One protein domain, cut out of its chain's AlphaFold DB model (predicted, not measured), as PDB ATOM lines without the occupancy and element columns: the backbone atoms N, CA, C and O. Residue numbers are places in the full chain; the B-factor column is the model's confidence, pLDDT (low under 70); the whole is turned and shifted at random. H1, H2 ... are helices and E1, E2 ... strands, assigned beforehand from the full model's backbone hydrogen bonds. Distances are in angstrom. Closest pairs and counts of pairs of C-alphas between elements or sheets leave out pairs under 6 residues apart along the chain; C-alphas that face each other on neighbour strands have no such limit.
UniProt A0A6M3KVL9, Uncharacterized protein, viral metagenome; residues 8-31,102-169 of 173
ATOM      1  N   ILE A   8     158.653  93.557 275.052       62.25
ATOM      2  CA  ILE A   8     159.701  94.046 275.947       62.25
ATOM      3  C   ILE A   8     159.745  93.098 277.143       62.25
ATOM      4  O   ILE A   8     158.712  92.715 277.697       62.25
ATOM      5  N   ILE A   9     160.952  92.674 277.513       58.44
ATOM      6  CA  ILE A   9     161.173  91.873 278.714       58.44
ATOM      7  C   ILE A   9     161.055  92.808 279.915       58.44
ATOM      8  O   ILE A   9     161.920  93.658 280.120       58.44
ATOM      9  N   ILE A  10     159.985  92.644 280.692       57.84
ATOM     10  CA  ILE A  10     159.767  93.387 281.935       57.84
ATOM     11  C   ILE A  10     160.320  92.558 283.096       57.84
ATOM     12  O   ILE A  10     159.917  91.408 283.296       57.84
ATOM     13  N   LYS A  11     161.232  93.130 283.884       52.72
ATOM     14  CA  LYS A  11     161.628  92.572 285.181       52.72
ATOM     15  C   LYS A  11     160.689  93.142 286.246       52.72
ATOM     16  O   LYS A  11     160.672  94.348 286.446       52.72
ATOM     17  N   GLY A  12     159.930  92.283 286.937       50.62
ATOM     18  CA  GLY A  12     159.238  92.689 288.171       50.62
ATOM     19  C   GLY A  12     157.730  92.455 288.284       50.62
ATOM     20  O   GLY A  12     157.073  93.209 288.990       50.62
ATOM     21  N   ALA A  13     157.161  91.406 287.688       40.81
ATOM     22  CA  ALA A  13     155.898  90.867 288.201       40.81
ATOM     23  C   ALA A  13     156.205  89.560 288.937       40.81
ATOM     24  O   ALA A  13     156.386  88.523 288.303       40.81
ATOM     25  N   THR A  14     156.334  89.654 290.260       48.59
ATOM     26  CA  THR A  14     156.507  88.540 291.199       48.59
ATOM     27  C   THR A  14     155.543  87.395 290.900       48.59
ATOM     28  O   THR A  14     154.346  87.518 291.125       48.59
ATOM     29  N   ASP A  15     156.092  86.322 290.337       39.28
ATOM     30  CA  ASP A  15     155.903  84.933 290.761       39.28
ATOM     31  C   ASP A  15     156.931  84.089 289.995       39.28
ATOM     32  O   ASP A  15     156.798  83.876 288.792       39.28
ATOM     33  N   GLY A  16     157.998  83.695 290.699       38.56
ATOM     34  CA  GLY A  16     159.026  82.729 290.286       38.56
ATOM     35  C   GLY A  16     159.581  82.870 288.866       38.56
ATOM     36  O   GLY A  16     159.008  82.311 287.940       38.56
ATOM     37  N   ASP A  17     160.726  83.546 288.703       45.09
ATOM     38  CA  ASP A  17     161.671  83.415 287.569       45.09
ATOM     39  C   ASP A  17     161.100  83.339 286.136       45.09
ATOM     40  O   ASP A  17     161.746  82.852 285.207       45.09
ATOM     41  N   LYS A  18     159.894  83.862 285.901       46.25
ATOM     42  CA  LYS A  18     159.274  83.890 284.577       46.25
ATOM     43  C   LYS A  18     159.311  85.305 284.035       46.25
ATOM     44  O   LYS A  18     158.526  86.170 284.413       46.25
ATOM     45  N   VAL A  19     160.228  85.518 283.095       52.06
ATOM     46  CA  VAL A  19     160.258  86.693 282.223       52.06
ATOM     47  C   VAL A  19     158.894  86.837 281.537       52.06
ATOM     48  O   VAL A  19     158.560  86.057 280.641       52.06
ATOM     49  N   LYS A  20     158.092  87.827 281.948       55.06
ATOM     50  CA  LYS A  20     156.847  88.163 281.252       55.06
ATOM     51  C   LYS A  20     157.188  88.947 279.990       55.06
ATOM     52  O   LYS A  20     157.823  89.998 280.034       55.06
ATOM     53  N   LYS A  21     156.770  88.394 278.851       56.62
ATOM     54  CA  LYS A  21     156.791  89.072 277.557       56.62
ATOM     55  C   LYS A  21     155.521  89.898 277.457       56.62
ATOM     56  O   LYS A  21     154.457  89.350 277.180       56.62
ATOM     57  N   GLU A  22     155.630  91.195 277.688       64.38
ATOM     58  CA  GLU A  22     154.509  92.102 277.486       64.38
ATOM     59  C   GLU A  22     154.684  92.885 276.188       64.38
ATOM     60  O   GLU A  22     155.777  93.345 275.851       64.38
ATOM     61  N   GLY A  23     153.602  92.981 275.415       64.38
ATOM     62  CA  GLY A  23     153.594  93.791 274.203       64.38
ATOM     63  C   GLY A  23     153.578  95.269 274.567       64.38
ATOM     64  O   GLY A  23     152.908  95.642 275.522       64.38
ATOM     65  N   ILE A  24     154.219  96.134 273.775       66.50
ATOM     66  CA  ILE A  24     154.342  97.562 274.125       66.50
ATOM     67  C   ILE A  24     153.001  98.268 274.402       66.50
ATOM     68  O   ILE A  24     152.957  99.274 275.097       66.50
ATOM     69  N   LYS A  25     151.884  97.742 273.881       66.25
ATOM     70  CA  LYS A  25     150.531  98.249 274.163       66.25
ATOM     71  C   LYS A  25     150.156  98.181 275.651       66.25
ATOM     72  O   LYS A  25     149.324  98.975 276.078       66.25
ATOM     73  N   SER A  26     150.748  97.278 276.436       67.31
ATOM     74  CA  SER A  26     150.522  97.230 277.885       67.31
ATOM     75  C   SER A  26     151.174  98.403 278.622       67.31
ATOM     76  O   SER A  26     150.685  98.771 279.685       67.31
ATOM     77  N   PHE A  27     152.195  99.056 278.044       67.06
ATOM     78  CA  PHE A  27     152.917 100.155 278.703       67.06
ATOM     79  C   PHE A  27     152.065 101.407 278.903       67.06
ATOM     80  O   PHE A  27     152.293 102.162 279.840       67.06
ATOM     81  N   TYR A  28     151.108 101.660 278.013       64.50
ATOM     82  CA  TYR A  28     150.368 102.926 277.974       64.50
ATOM     83  C   TYR A  28     148.846 102.750 277.972       64.50
ATOM     84  O   TYR A  28     148.109 103.731 277.881       64.50
ATOM     85  N   GLY A  29     148.363 101.509 278.091       69.94
ATOM     86  CA  GLY A  29     146.939 101.206 278.183       69.94
ATOM     87  C   GLY A  29     146.144 101.546 276.909       69.94
ATOM     88  O   GLY A  29     146.695 101.591 275.805       69.94
ATOM     89  N   PRO A  30     144.813 101.728 277.022       71.31
ATOM     90  CA  PRO A  30     143.955 101.966 275.868       71.31
ATOM     91  C   PRO A  30     144.228 103.336 275.239       71.31
ATOM     92  O   PRO A  30     144.271 104.355 275.922       71.31
ATOM     93  N   LEU A  31     144.366 103.364 273.915       76.75
ATOM     94  CA  LEU A  31     144.531 104.607 273.167       76.75
ATOM     95  C   LEU A  31     143.261 105.455 273.207       76.75
ATOM     96  O   LEU A  31     142.141 104.937 273.186       76.75
ATOM     97  N   LYS A 102     164.388 100.382 281.712       84.50
ATOM     98  CA  LYS A 102     165.015 101.318 280.770       84.50
ATOM     99  C   LYS A 102     165.940 100.610 279.783       84.50
ATOM    100  O   LYS A 102     165.772 100.762 278.579       84.50
ATOM    101  N   ASP A 103     166.844  99.768 280.273       82.69
ATOM    102  CA  ASP A 103     167.815  99.063 279.427       82.69
ATOM    103  C   ASP A 103     167.147  98.145 278.397       82.69
ATOM    104  O   ASP A 103     167.574  98.081 277.246       82.69
ATOM    105  N   ALA A 104     166.086  97.436 278.789       81.88
ATOM    106  CA  ALA A 104     165.348  96.556 277.886       81.88
ATOM    107  C   ALA A 104     164.586  97.360 276.823       81.88
ATOM    108  O   ALA A 104     164.574  96.983 275.651       81.88
ATOM    109  N   CYS A 105     163.999  98.492 277.218       83.88
ATOM    110  CA  CYS A 105     163.308  99.405 276.312       83.88
ATOM    111  C   CYS A 105     164.272 100.032 275.294       83.88
ATOM    112  O   CYS A 105     163.962 100.080 274.105       83.88
ATOM    113  N   MET A 106     165.456 100.460 275.739       86.88
ATOM    114  CA  MET A 106     166.476 101.044 274.865       86.88
ATOM    115  C   MET A 106     167.051 100.011 273.893       86.88
ATOM    116  O   MET A 106     167.093 100.272 272.694       86.88
ATOM    117  N   LYS A 107     167.368  98.796 274.362       87.12
ATOM    118  CA  LYS A 107     167.782  97.696 273.472       87.12
ATOM    119  C   LYS A 107     166.733  97.409 272.403       87.12
ATOM    120  O   LYS A 107     167.060  97.326 271.223       87.12
ATOM    121  N   ARG A 108     165.457  97.331 272.797       84.50
ATOM    122  CA  ARG A 108     164.358  97.120 271.851       84.50
ATOM    123  C   ARG A 108     164.254  98.256 270.834       84.50
ATOM    124  O   ARG A 108     164.000  98.007 269.658       84.50
ATOM    125  N   ARG A 109     164.451  99.502 271.265       86.81
ATOM    126  CA  ARG A 109     164.463 100.666 270.374       86.81
ATOM    127  C   ARG A 109     165.573 100.567 269.322       86.81
ATOM    128  O   ARG A 109     165.301 100.836 268.151       86.81
ATOM    129  N   ASP A 110     166.772 100.157 269.716       87.00
ATOM    130  CA  ASP A 110     167.909 100.013 268.800       87.00
ATOM    131  C   ASP A 110     167.703  98.857 267.809       87.00
ATOM    132  O   ASP A 110     167.906  99.033 266.606       87.00
ATOM    133  N   GLU A 111     167.174  97.719 268.272       86.81
ATOM    134  CA  GLU A 111     166.764  96.607 267.403       86.81
ATOM    135  C   GLU A 111     165.731  97.052 266.359       86.81
ATOM    136  O   GLU A 111     165.832  96.721 265.177       86.81
ATOM    137  N   LEU A 112     164.722  97.826 266.775       85.44
ATOM    138  CA  LEU A 112     163.707  98.353 265.862       85.44
ATOM    139  C   LEU A 112     164.331  99.268 264.811       85.44
ATOM    140  O   LEU A 112     163.962  99.183 263.638       85.44
ATOM    141  N   LYS A 113     165.279 100.120 265.213       84.75
ATOM    142  CA  LYS A 113     166.014 100.991 264.293       84.75
ATOM    143  C   LYS A 113     166.760 100.172 263.242       84.75
ATOM    144  O   LYS A 113     166.634 100.465 262.052       84.75
ATOM    145  N   GLU A 114     167.456  99.119 263.655       84.81
ATOM    146  CA  GLU A 114     168.173  98.231 262.743       84.81
ATOM    147  C   GLU A 114     167.219  97.508 261.777       84.81
ATOM    148  O   GLU A 114     167.379  97.623 260.559       84.81
ATOM    149  N   ILE A 115     166.167  96.862 262.295       84.44
ATOM    150  CA  ILE A 115     165.179  96.119 261.492       84.44
ATOM    151  C   ILE A 115     164.516  97.026 260.446       84.44
ATOM    152  O   ILE A 115     164.362  96.639 259.285       84.44
ATOM    153  N   ILE A 116     164.112  98.236 260.845       83.25
ATOM    154  CA  ILE A 116     163.465  99.196 259.943       83.25
ATOM    155  C   ILE A 116     164.452  99.653 258.860       83.25
ATOM    156  O   ILE A 116     164.075  99.703 257.688       83.25
ATOM    157  N   SER A 117     165.710  99.915 259.223       81.19
ATOM    158  CA  SER A 117     166.734 100.389 258.282       81.19
ATOM    159  C   SER A 117     167.161  99.360 257.239       81.19
ATOM    160  O   SER A 117     167.401  99.717 256.087       81.19
ATOM    161  N   GLN A 118     167.207  98.077 257.602       81.31
ATOM    162  CA  GLN A 118     167.507  96.992 256.665       81.31
ATOM    163  C   GLN A 118     166.312  96.678 255.754       81.31
ATOM    164  O   GLN A 118     166.473  96.216 254.625       81.31
ATOM    165  N   GLY A 119     165.099  96.907 256.256       76.88
ATOM    166  CA  GLY A 119     163.855  96.538 255.596       76.88
ATOM    167  C   GLY A 119     163.292  97.560 254.610       76.88
ATOM    168  O   GLY A 119     162.411  97.202 253.817       76.88
ATOM    169  N   LEU A 120     163.770  98.807 254.664       78.25
ATOM    170  CA  LEU A 120     163.266  99.928 253.876       78.25
ATOM    171  C   LEU A 120     164.317 100.475 252.901       78.25
ATOM    172  O   LEU A 120     165.510 100.468 253.199       78.25
ATOM    173  N   PRO A 121     163.880 100.972 251.730       74.88
ATOM    174  CA  PRO A 121     164.762 101.657 250.797       74.88
ATOM    175  C   PRO A 121     165.325 102.950 251.397       74.88
ATOM    176  O   PRO A 121     164.778 103.508 252.351       74.88
ATOM    177  N   THR A 122     166.417 103.425 250.799       75.50
ATOM    178  CA  THR A 122     167.124 104.636 251.230       75.50
ATOM    179  C   THR A 122     166.277 105.892 251.031       75.50
ATOM    180  O   THR A 122     165.440 105.958 250.123       75.50
ATOM    181  N   THR A 123     166.545 106.927 251.826       73.62
ATOM    182  CA  THR A 123     165.899 108.245 251.708       73.62
ATOM    183  C   THR A 123     166.136 108.837 250.313       73.62
ATOM    184  O   THR A 123     165.198 109.263 249.635       73.62
ATOM    185  N   LYS A 124     167.378 108.726 249.811       76.19
ATOM    186  CA  LYS A 124     167.784 109.159 248.462       76.19
ATOM    187  C   LYS A 124     167.001 108.447 247.348       76.19
ATOM    188  O   LYS A 124     166.671 109.078 246.345       76.19
ATOM    189  N   ASP A 125     166.698 107.153 247.484       75.31
ATOM    190  CA  ASP A 125     165.937 106.410 246.465       75.31
ATOM    191  C   ASP A 125     164.457 106.812 246.427       75.31
ATOM    192  O   ASP A 125     163.835 106.786 245.357       75.31
ATOM    193  N   VAL A 126     163.895 107.216 247.569       74.69
ATOM    194  CA  VAL A 126     162.531 107.750 247.650       74.69
ATOM    195  C   VAL A 126     162.470 109.159 247.052       74.69
ATOM    196  O   VAL A 126     161.606 109.427 246.216       74.69
ATOM    197  N   GLU A 127     163.412 110.036 247.407       77.94
ATOM    198  CA  GLU A 127     163.483 111.414 246.897       77.94
ATOM    199  C   GLU A 127     163.705 111.465 245.385       77.94
ATOM    200  O   GLU A 127     162.997 112.169 244.665       77.94
ATOM    201  N   LYS A 128     164.627 110.639 244.873       81.56
ATOM    202  CA  LYS A 128     164.901 110.513 243.433       81.56
ATOM    203  C   LYS A 128     163.825 109.718 242.682       81.56
ATOM    204  O   LYS A 128     164.014 109.413 241.507       81.56
ATOM    205  N   ARG A 129     162.715 109.354 243.345       75.25
ATOM    206  CA  ARG A 129     161.595 108.555 242.809       75.25
ATOM    207  C   ARG A 129     162.024 107.241 242.141       75.25
ATOM    208  O   ARG A 129     161.310 106.721 241.285       75.25
ATOM    209  N   ARG A 130     163.165 106.676 242.547       78.44
ATOM    210  CA  ARG A 130     163.633 105.355 242.089       78.44
ATOM    211  C   ARG A 130     162.727 104.245 242.611       78.44
ATOM    212  O   ARG A 130     162.546 103.225 241.954       78.44
ATOM    213  N   VAL A 131     162.111 104.478 243.769       75.56
ATOM    214  CA  VAL A 131     161.045 103.645 244.323       75.56
ATOM    215  C   VAL A 131     159.730 104.413 244.275       75.56
ATOM    216  O   VAL A 131     159.645 105.557 244.713       75.56
ATOM    217  N   ASN A 132     158.677 103.771 243.767       75.75
ATOM    218  CA  ASN A 132     157.340 104.357 243.771       75.75
ATOM    219  C   ASN A 132     156.814 104.460 245.223       75.75
ATOM    220  O   ASN A 132     156.638 103.416 245.866       75.75
ATOM    221  N   PRO A 133     156.485 105.667 245.727       73.50
ATOM    222  CA  PRO A 133     156.036 105.867 247.107       73.50
ATOM    223  C   PRO A 133     154.799 105.047 247.488       73.50
ATOM    224  O   PRO A 133     154.687 104.565 248.613       73.50
ATOM    225  N   ARG A 134     153.876 104.828 246.542       79.12
ATOM    226  CA  ARG A 134     152.657 104.047 246.788       79.12
ATOM    227  C   ARG A 134     152.969 102.566 246.995       79.12
ATOM    228  O   ARG A 134     152.439 101.950 247.916       79.12
ATOM    229  N   ARG A 135     153.874 102.011 246.182       78.94
ATOM    230  CA  ARG A 135     154.347 100.626 246.344       78.94
ATOM    231  C   ARG A 135     155.121 100.447 247.643       78.94
ATOM    232  O   ARG A 135     154.944  99.429 248.303       78.94
ATOM    233  N   LEU A 136     155.933 101.434 248.024       77.12
ATOM    234  CA  LEU A 136     156.622 101.428 249.311       77.12
ATOM    235  C   LEU A 136     155.619 101.388 250.467       77.12
ATOM    236  O   LEU A 136     155.724 100.529 251.333       77.12
ATOM    237  N   PHE A 137     154.593 102.236 250.441       76.81
ATOM    238  CA  PHE A 137     153.556 102.249 251.473       76.81
ATOM    239  C   PHE A 137     152.788 100.918 251.577       76.81
ATOM    240  O   PHE A 137     152.510 100.430 252.673       76.81
ATOM    241  N   GLU A 138     152.472 100.285 250.444       79.81
ATOM    242  CA  GLU A 138     151.860  98.952 250.425       79.81
ATOM    243  C   GLU A 138     152.796  97.871 250.978       79.81
ATOM    244  O   GLU A 138     152.348  96.988 251.710       79.81
ATOM    245  N   GLN A 139     154.095  97.943 250.676       76.81
ATOM    246  CA  GLN A 139     155.097  97.043 251.247       76.81
ATOM    247  C   GLN A 139     155.267  97.258 252.750       76.81
ATOM    248  O   GLN A 139     155.333  96.276 253.487       76.81
ATOM    249  N   GLU A 140     155.279  98.505 253.221       78.06
ATOM    250  CA  GLU A 140     155.331  98.831 254.647       78.06
ATOM    251  C   GLU A 140     154.141  98.237 255.401       78.06
ATOM    252  O   GLU A 140     154.317  97.658 256.473       78.06
ATOM    253  N   LYS A 141     152.940  98.315 254.813       76.06
ATOM    254  CA  LYS A 141     151.741  97.668 255.358       76.06
ATOM    255  C   LYS A 141     151.851  96.145 255.347       76.06
ATOM    256  O   LYS A 141     151.600  95.522 256.372       76.06
ATOM    257  N   LYS A 142     152.242  95.540 254.219       76.69
ATOM    258  CA  LYS A 142     152.338  94.074 254.080       76.69
ATOM    259  C   LYS A 142     153.408  93.458 254.983       76.69
ATOM    260  O   LYS A 142     153.211  92.355 255.479       76.69
ATOM    261  N   LYS A 143     154.529  94.151 255.184       75.69
ATOM    262  CA  LYS A 143     155.657  93.690 256.009       75.69
ATOM    263  C   LYS A 143     155.546  94.100 257.485       75.69
ATOM    264  O   LYS A 143     156.413  93.738 258.268       75.69
ATOM    265  N   GLY A 144     154.513  94.852 257.873       77.56
ATOM    266  CA  GLY A 144     154.296  95.258 259.266       77.56
ATOM    267  C   GLY A 144     155.215  96.379 259.773       77.56
ATOM    268  O   GLY A 144     155.190  96.693 260.961       77.56
ATOM    269  N   PHE A 145     155.982  97.050 258.903       79.62
ATOM    270  CA  PHE A 145     156.869  98.156 259.305       79.62
ATOM    271  C   PHE A 145     156.121  99.334 259.927       79.62
ATOM    272  O   PHE A 145     156.685 100.065 260.737       79.62
ATOM    273  N   GLY A 146     154.842  99.509 259.586       78.62
ATOM    274  CA  GLY A 146     154.000 100.529 260.205       78.62
ATOM    275  C   GLY A 146     153.839 100.346 261.718       78.62
ATOM    276  O   GLY A 146     153.764 101.338 262.435       78.62
ATOM    277  N   GLU A 147     153.804  99.111 262.220       80.00
ATOM    278  CA  GLU A 147     153.705  98.840 263.661       80.00
ATOM    279  C   GLU A 147     155.060  98.998 264.354       80.00
ATOM    280  O   GLU A 147     155.131  99.636 265.401       80.00
ATOM    281  N   LEU A 148     156.139  98.541 263.712       83.38
ATOM    282  CA  LEU A 148     157.508  98.698 264.215       83.38
ATOM    283  C   LEU A 148     157.910 100.175 264.334       83.38
ATOM    284  O   LEU A 148     158.448 100.598 265.354       83.38
ATOM    285  N   LYS A 149     157.582 101.000 263.327       83.75
ATOM    286  CA  LYS A 149     157.799 102.456 263.381       83.75
ATOM    287  C   LYS A 149     157.010 103.105 264.518       83.75
ATOM    288  O   LYS A 149     157.511 104.030 265.147       83.75
ATOM    289  N   LYS A 150     155.783 102.643 264.789       83.31
ATOM    290  CA  LYS A 150     154.986 103.149 265.919       83.31
ATOM    291  C   LYS A 150     155.624 102.780 267.255       83.31
ATOM    292  O   LYS A 150     155.742 103.655 268.103       83.31
ATOM    293  N   GLU A 151     156.048 101.529 267.426       84.38
ATOM    294  CA  GLU A 151     156.755 101.053 268.624       84.38
ATOM    295  C   GLU A 151     158.019 101.888 268.877       84.38
ATOM    296  O   GLU A 151     158.187 102.438 269.963       84.38
ATOM    297  N   PHE A 152     158.832 102.100 267.837       86.50
ATOM    298  CA  PHE A 152     160.024 102.946 267.896       86.50
ATOM    299  C   PHE A 152     159.708 104.376 268.353       86.50
ATOM    300  O   PHE A 152     160.410 104.936 269.193       86.50
ATOM    301  N   GLN A 153     158.644 104.976 267.812       86.38
ATOM    302  CA  GLN A 153     158.242 106.344 268.149       86.38
ATOM    303  C   GLN A 153     157.788 106.480 269.598       86.38
ATOM    304  O   GLN A 153     158.095 107.477 270.237       86.38
ATOM    305  N   ILE A 154     157.081 105.476 270.111       86.88
ATOM    306  CA  ILE A 154     156.618 105.452 271.498       86.88
ATOM    307  C   ILE A 154     157.814 105.352 272.447       86.88
ATOM    308  O   ILE A 154     157.910 106.146 273.376       86.88
ATOM    309  N   LEU A 155     158.747 104.433 272.180       87.25
ATOM    310  CA  LEU A 155     159.964 104.281 272.984       87.25
ATOM    311  C   LEU A 155     160.856 105.520 272.929       87.25
ATOM    312  O   LEU A 155     161.377 105.935 273.956       87.25
ATOM    313  N   SER A 156     161.003 106.125 271.751       87.50
ATOM    314  CA  SER A 156     161.803 107.343 271.595       87.50
ATOM    315  C   SER A 156     161.192 108.512 272.366       87.50
ATOM    316  O   SER A 156     161.923 109.226 273.037       87.50
ATOM    317  N   HIS A 157     159.862 108.666 272.351       86.88
ATOM    318  CA  HIS A 157     159.198 109.691 273.158       86.88
ATOM    319  C   HIS A 157     159.312 109.442 274.664       86.88
ATOM    320  O   HIS A 157     159.511 110.395 275.400       86.88
ATOM    321  N   LEU A 158     159.232 108.191 275.130       85.62
ATOM    322  CA  LEU A 158     159.446 107.870 276.551       85.62
ATOM    323  C   LEU A 158     160.896 108.105 277.003       85.62
ATOM    324  O   LEU A 158     161.142 108.352 278.181       85.62
ATOM    325  N   ALA A 159     161.850 108.010 276.075       86.50
ATOM    326  CA  ALA A 159     163.263 108.264 276.320       86.50
ATOM    327  C   ALA A 159     163.660 109.747 276.182       86.50
ATOM    328  O   ALA A 159     164.836 110.055 276.358       86.50
ATOM    329  N   ASP A 160     162.719 110.642 275.848       83.56
ATOM    330  CA  ASP A 160     162.987 112.036 275.458       83.56
ATOM    331  C   ASP A 160     163.997 112.165 274.295       83.56
ATOM    332  O   ASP A 160     164.782 113.108 274.210       83.56
ATOM    333  N   GLU A 161     163.971 111.211 273.359       83.81
ATOM    334  CA  GLU A 161     164.845 111.170 272.184       83.81
ATOM    335  C   GLU A 161     164.098 111.432 270.864       83.81
ATOM    336  O   GLU A 161     162.868 111.365 270.773       83.81
ATOM    337  N   GLU A 162     164.849 111.699 269.788       75.75
ATOM    338  CA  GLU A 162     164.269 111.984 268.475       75.75
ATOM    339  C   GLU A 162     163.447 110.791 267.943       75.75
ATOM    340  O   GLU A 162     163.962 109.711 267.648       75.75
ATOM    341  N   ALA A 163     162.139 111.008 267.786       77.94
ATOM    342  CA  ALA A 163     161.173 110.017 267.303       77.94
ATOM    343  C   ALA A 163     160.961 110.065 265.770       77.94
ATOM    344  O   ALA A 163     159.978 109.537 265.231       77.94
ATOM    345  N   ASN A 164     161.843 110.743 265.037       74.50
ATOM    346  CA  ASN A 164     161.700 110.939 263.600       74.50
ATOM    347  C   ASN A 164     161.996 109.644 262.826       74.50
ATOM    348  O   ASN A 164     163.127 109.277 262.583       74.50
ATOM    349  N   THR A 165     160.988 108.932 262.339       70.00
ATOM    350  CA  THR A 165     161.234 107.660 261.634       70.00
ATOM    351  C   THR A 165     161.757 107.826 260.206       70.00
ATOM    352  O   THR A 165     162.009 106.820 259.546       70.00
ATOM    353  N   LYS A 166     161.935 109.063 259.711       68.00
ATOM    354  CA  LYS A 166     162.510 109.310 258.381       68.00
ATOM    355  C   LYS A 166     163.994 108.939 258.321       68.00
ATOM    356  O   LYS A 166     164.386 108.322 257.342       68.00
ATOM    357  N   PHE A 167     164.774 109.192 259.380       60.28
ATOM    358  CA  PHE A 167     166.199 108.806 259.441       60.28
ATOM    359  C   PHE A 167     166.415 107.289 259.524       60.28
ATOM    360  O   PHE A 167     167.534 106.802 259.403       60.28
ATOM    361  N   LEU A 168     165.351 106.521 259.784       62.50
ATOM    362  CA  LEU A 168     165.413 105.063 259.778       62.50
ATOM    363  C   LEU A 168     165.432 104.496 258.356       62.50
ATOM    364  O   LEU A 168     165.568 103.290 258.198       62.50
ATOM    365  N   GLN A 169     165.271 105.325 257.326       65.44
ATOM    366  CA  GLN A 169     165.599 104.952 255.957       65.44
ATOM    367  C   GLN A 169     167.118 105.046 255.812       65.44
ATOM    368  O   GLN A 169     167.721 106.019 256.250       65.44
TER     369      GLN A 169
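Overview. This is residues 8 to 31 and 102 to 169 of the 173 residues of an uncharacterized protein of viral metagenome (UniProt A0A6M3KVL9). A small hairpin of E1 and E2 makes one end of a long, loose rod, whose middle is two helices, H2 and H5, packed together and running opposite ways. H3 and H4 make the other end, with H4 turned about perpendicular to H5, while the short H6 packs on both H2 and H5. The printed part has 92 residues, mostly helix, in the order E1 E2 H1 H2 H3 H4 H5 H6, with one antiparallel sheet, E1 - E2. The radius of gyration of the C-alphas is 15.8 A, and the spans are 54 by 26 by 25 A.

Along the chain. E1 is residues 8 to 10, from C-alpha 8 at (159.701, 94.046, 275.947), and E2 is 20 to 23. H1 is 24 to 27. H2, 102 to 119, is 25.7 A long, and H5, 145 to 158, is 20.0 A. H3 is 123 to 127, and H4, 133 to 142, is 14.2 A. H6, 165 to 168, ends at C-alpha 168 (165.413, 105.063, 259.778).

Arrangement. In the hairpin E1 and E2, N 8 and O 22 are 3.0 A apart, within hydrogen-bond range. The closest C-alphas of E1 and H2, Ile 9 and Ala 104, are 6.3 A apart. H1 is close to but not clearly touching H5 (C-alphas 24 and 151, 6.9 A). H2 and H5 touch (C-alphas of Arg 109 and Phe 152, 5.6 A) at a shallow tilt of 33 degrees, only just short of steep, opposite ways. H6 touches H2, through residues 113 to 117 alone (C-alphas 117 and 168, 5.1 A). H5 and H6 only just touch, with 3 pairs of C-alphas within 8 A, through residues 149 to 153 of H5 alone (C-alphas 149 and 165, 6.5 A). H4 is close to but not clearly touching H5 (C-alphas 140 and 146, 6.0 A), about perpendicular at 84 degrees. H3 is close to but not clearly touching H4 (C-alphas 126 and 133, 6.8 A). In H2, H3, H4 and H5 every O i to N i+4 pair is within hydrogen-bond range; H1 and H6 are too short for one.

Size, cuts and confidence. The C-alphas of Gly 16 and Lys 128, the two farthest apart, are 54.8 A apart. Residues 32 to 101 are not printed, and C-alphas 31 and 102 are 22.1 A apart across the cut. Of the links printed whole, none is long. Residues 8 to 29 and 166 to 169 have pLDDT under 70.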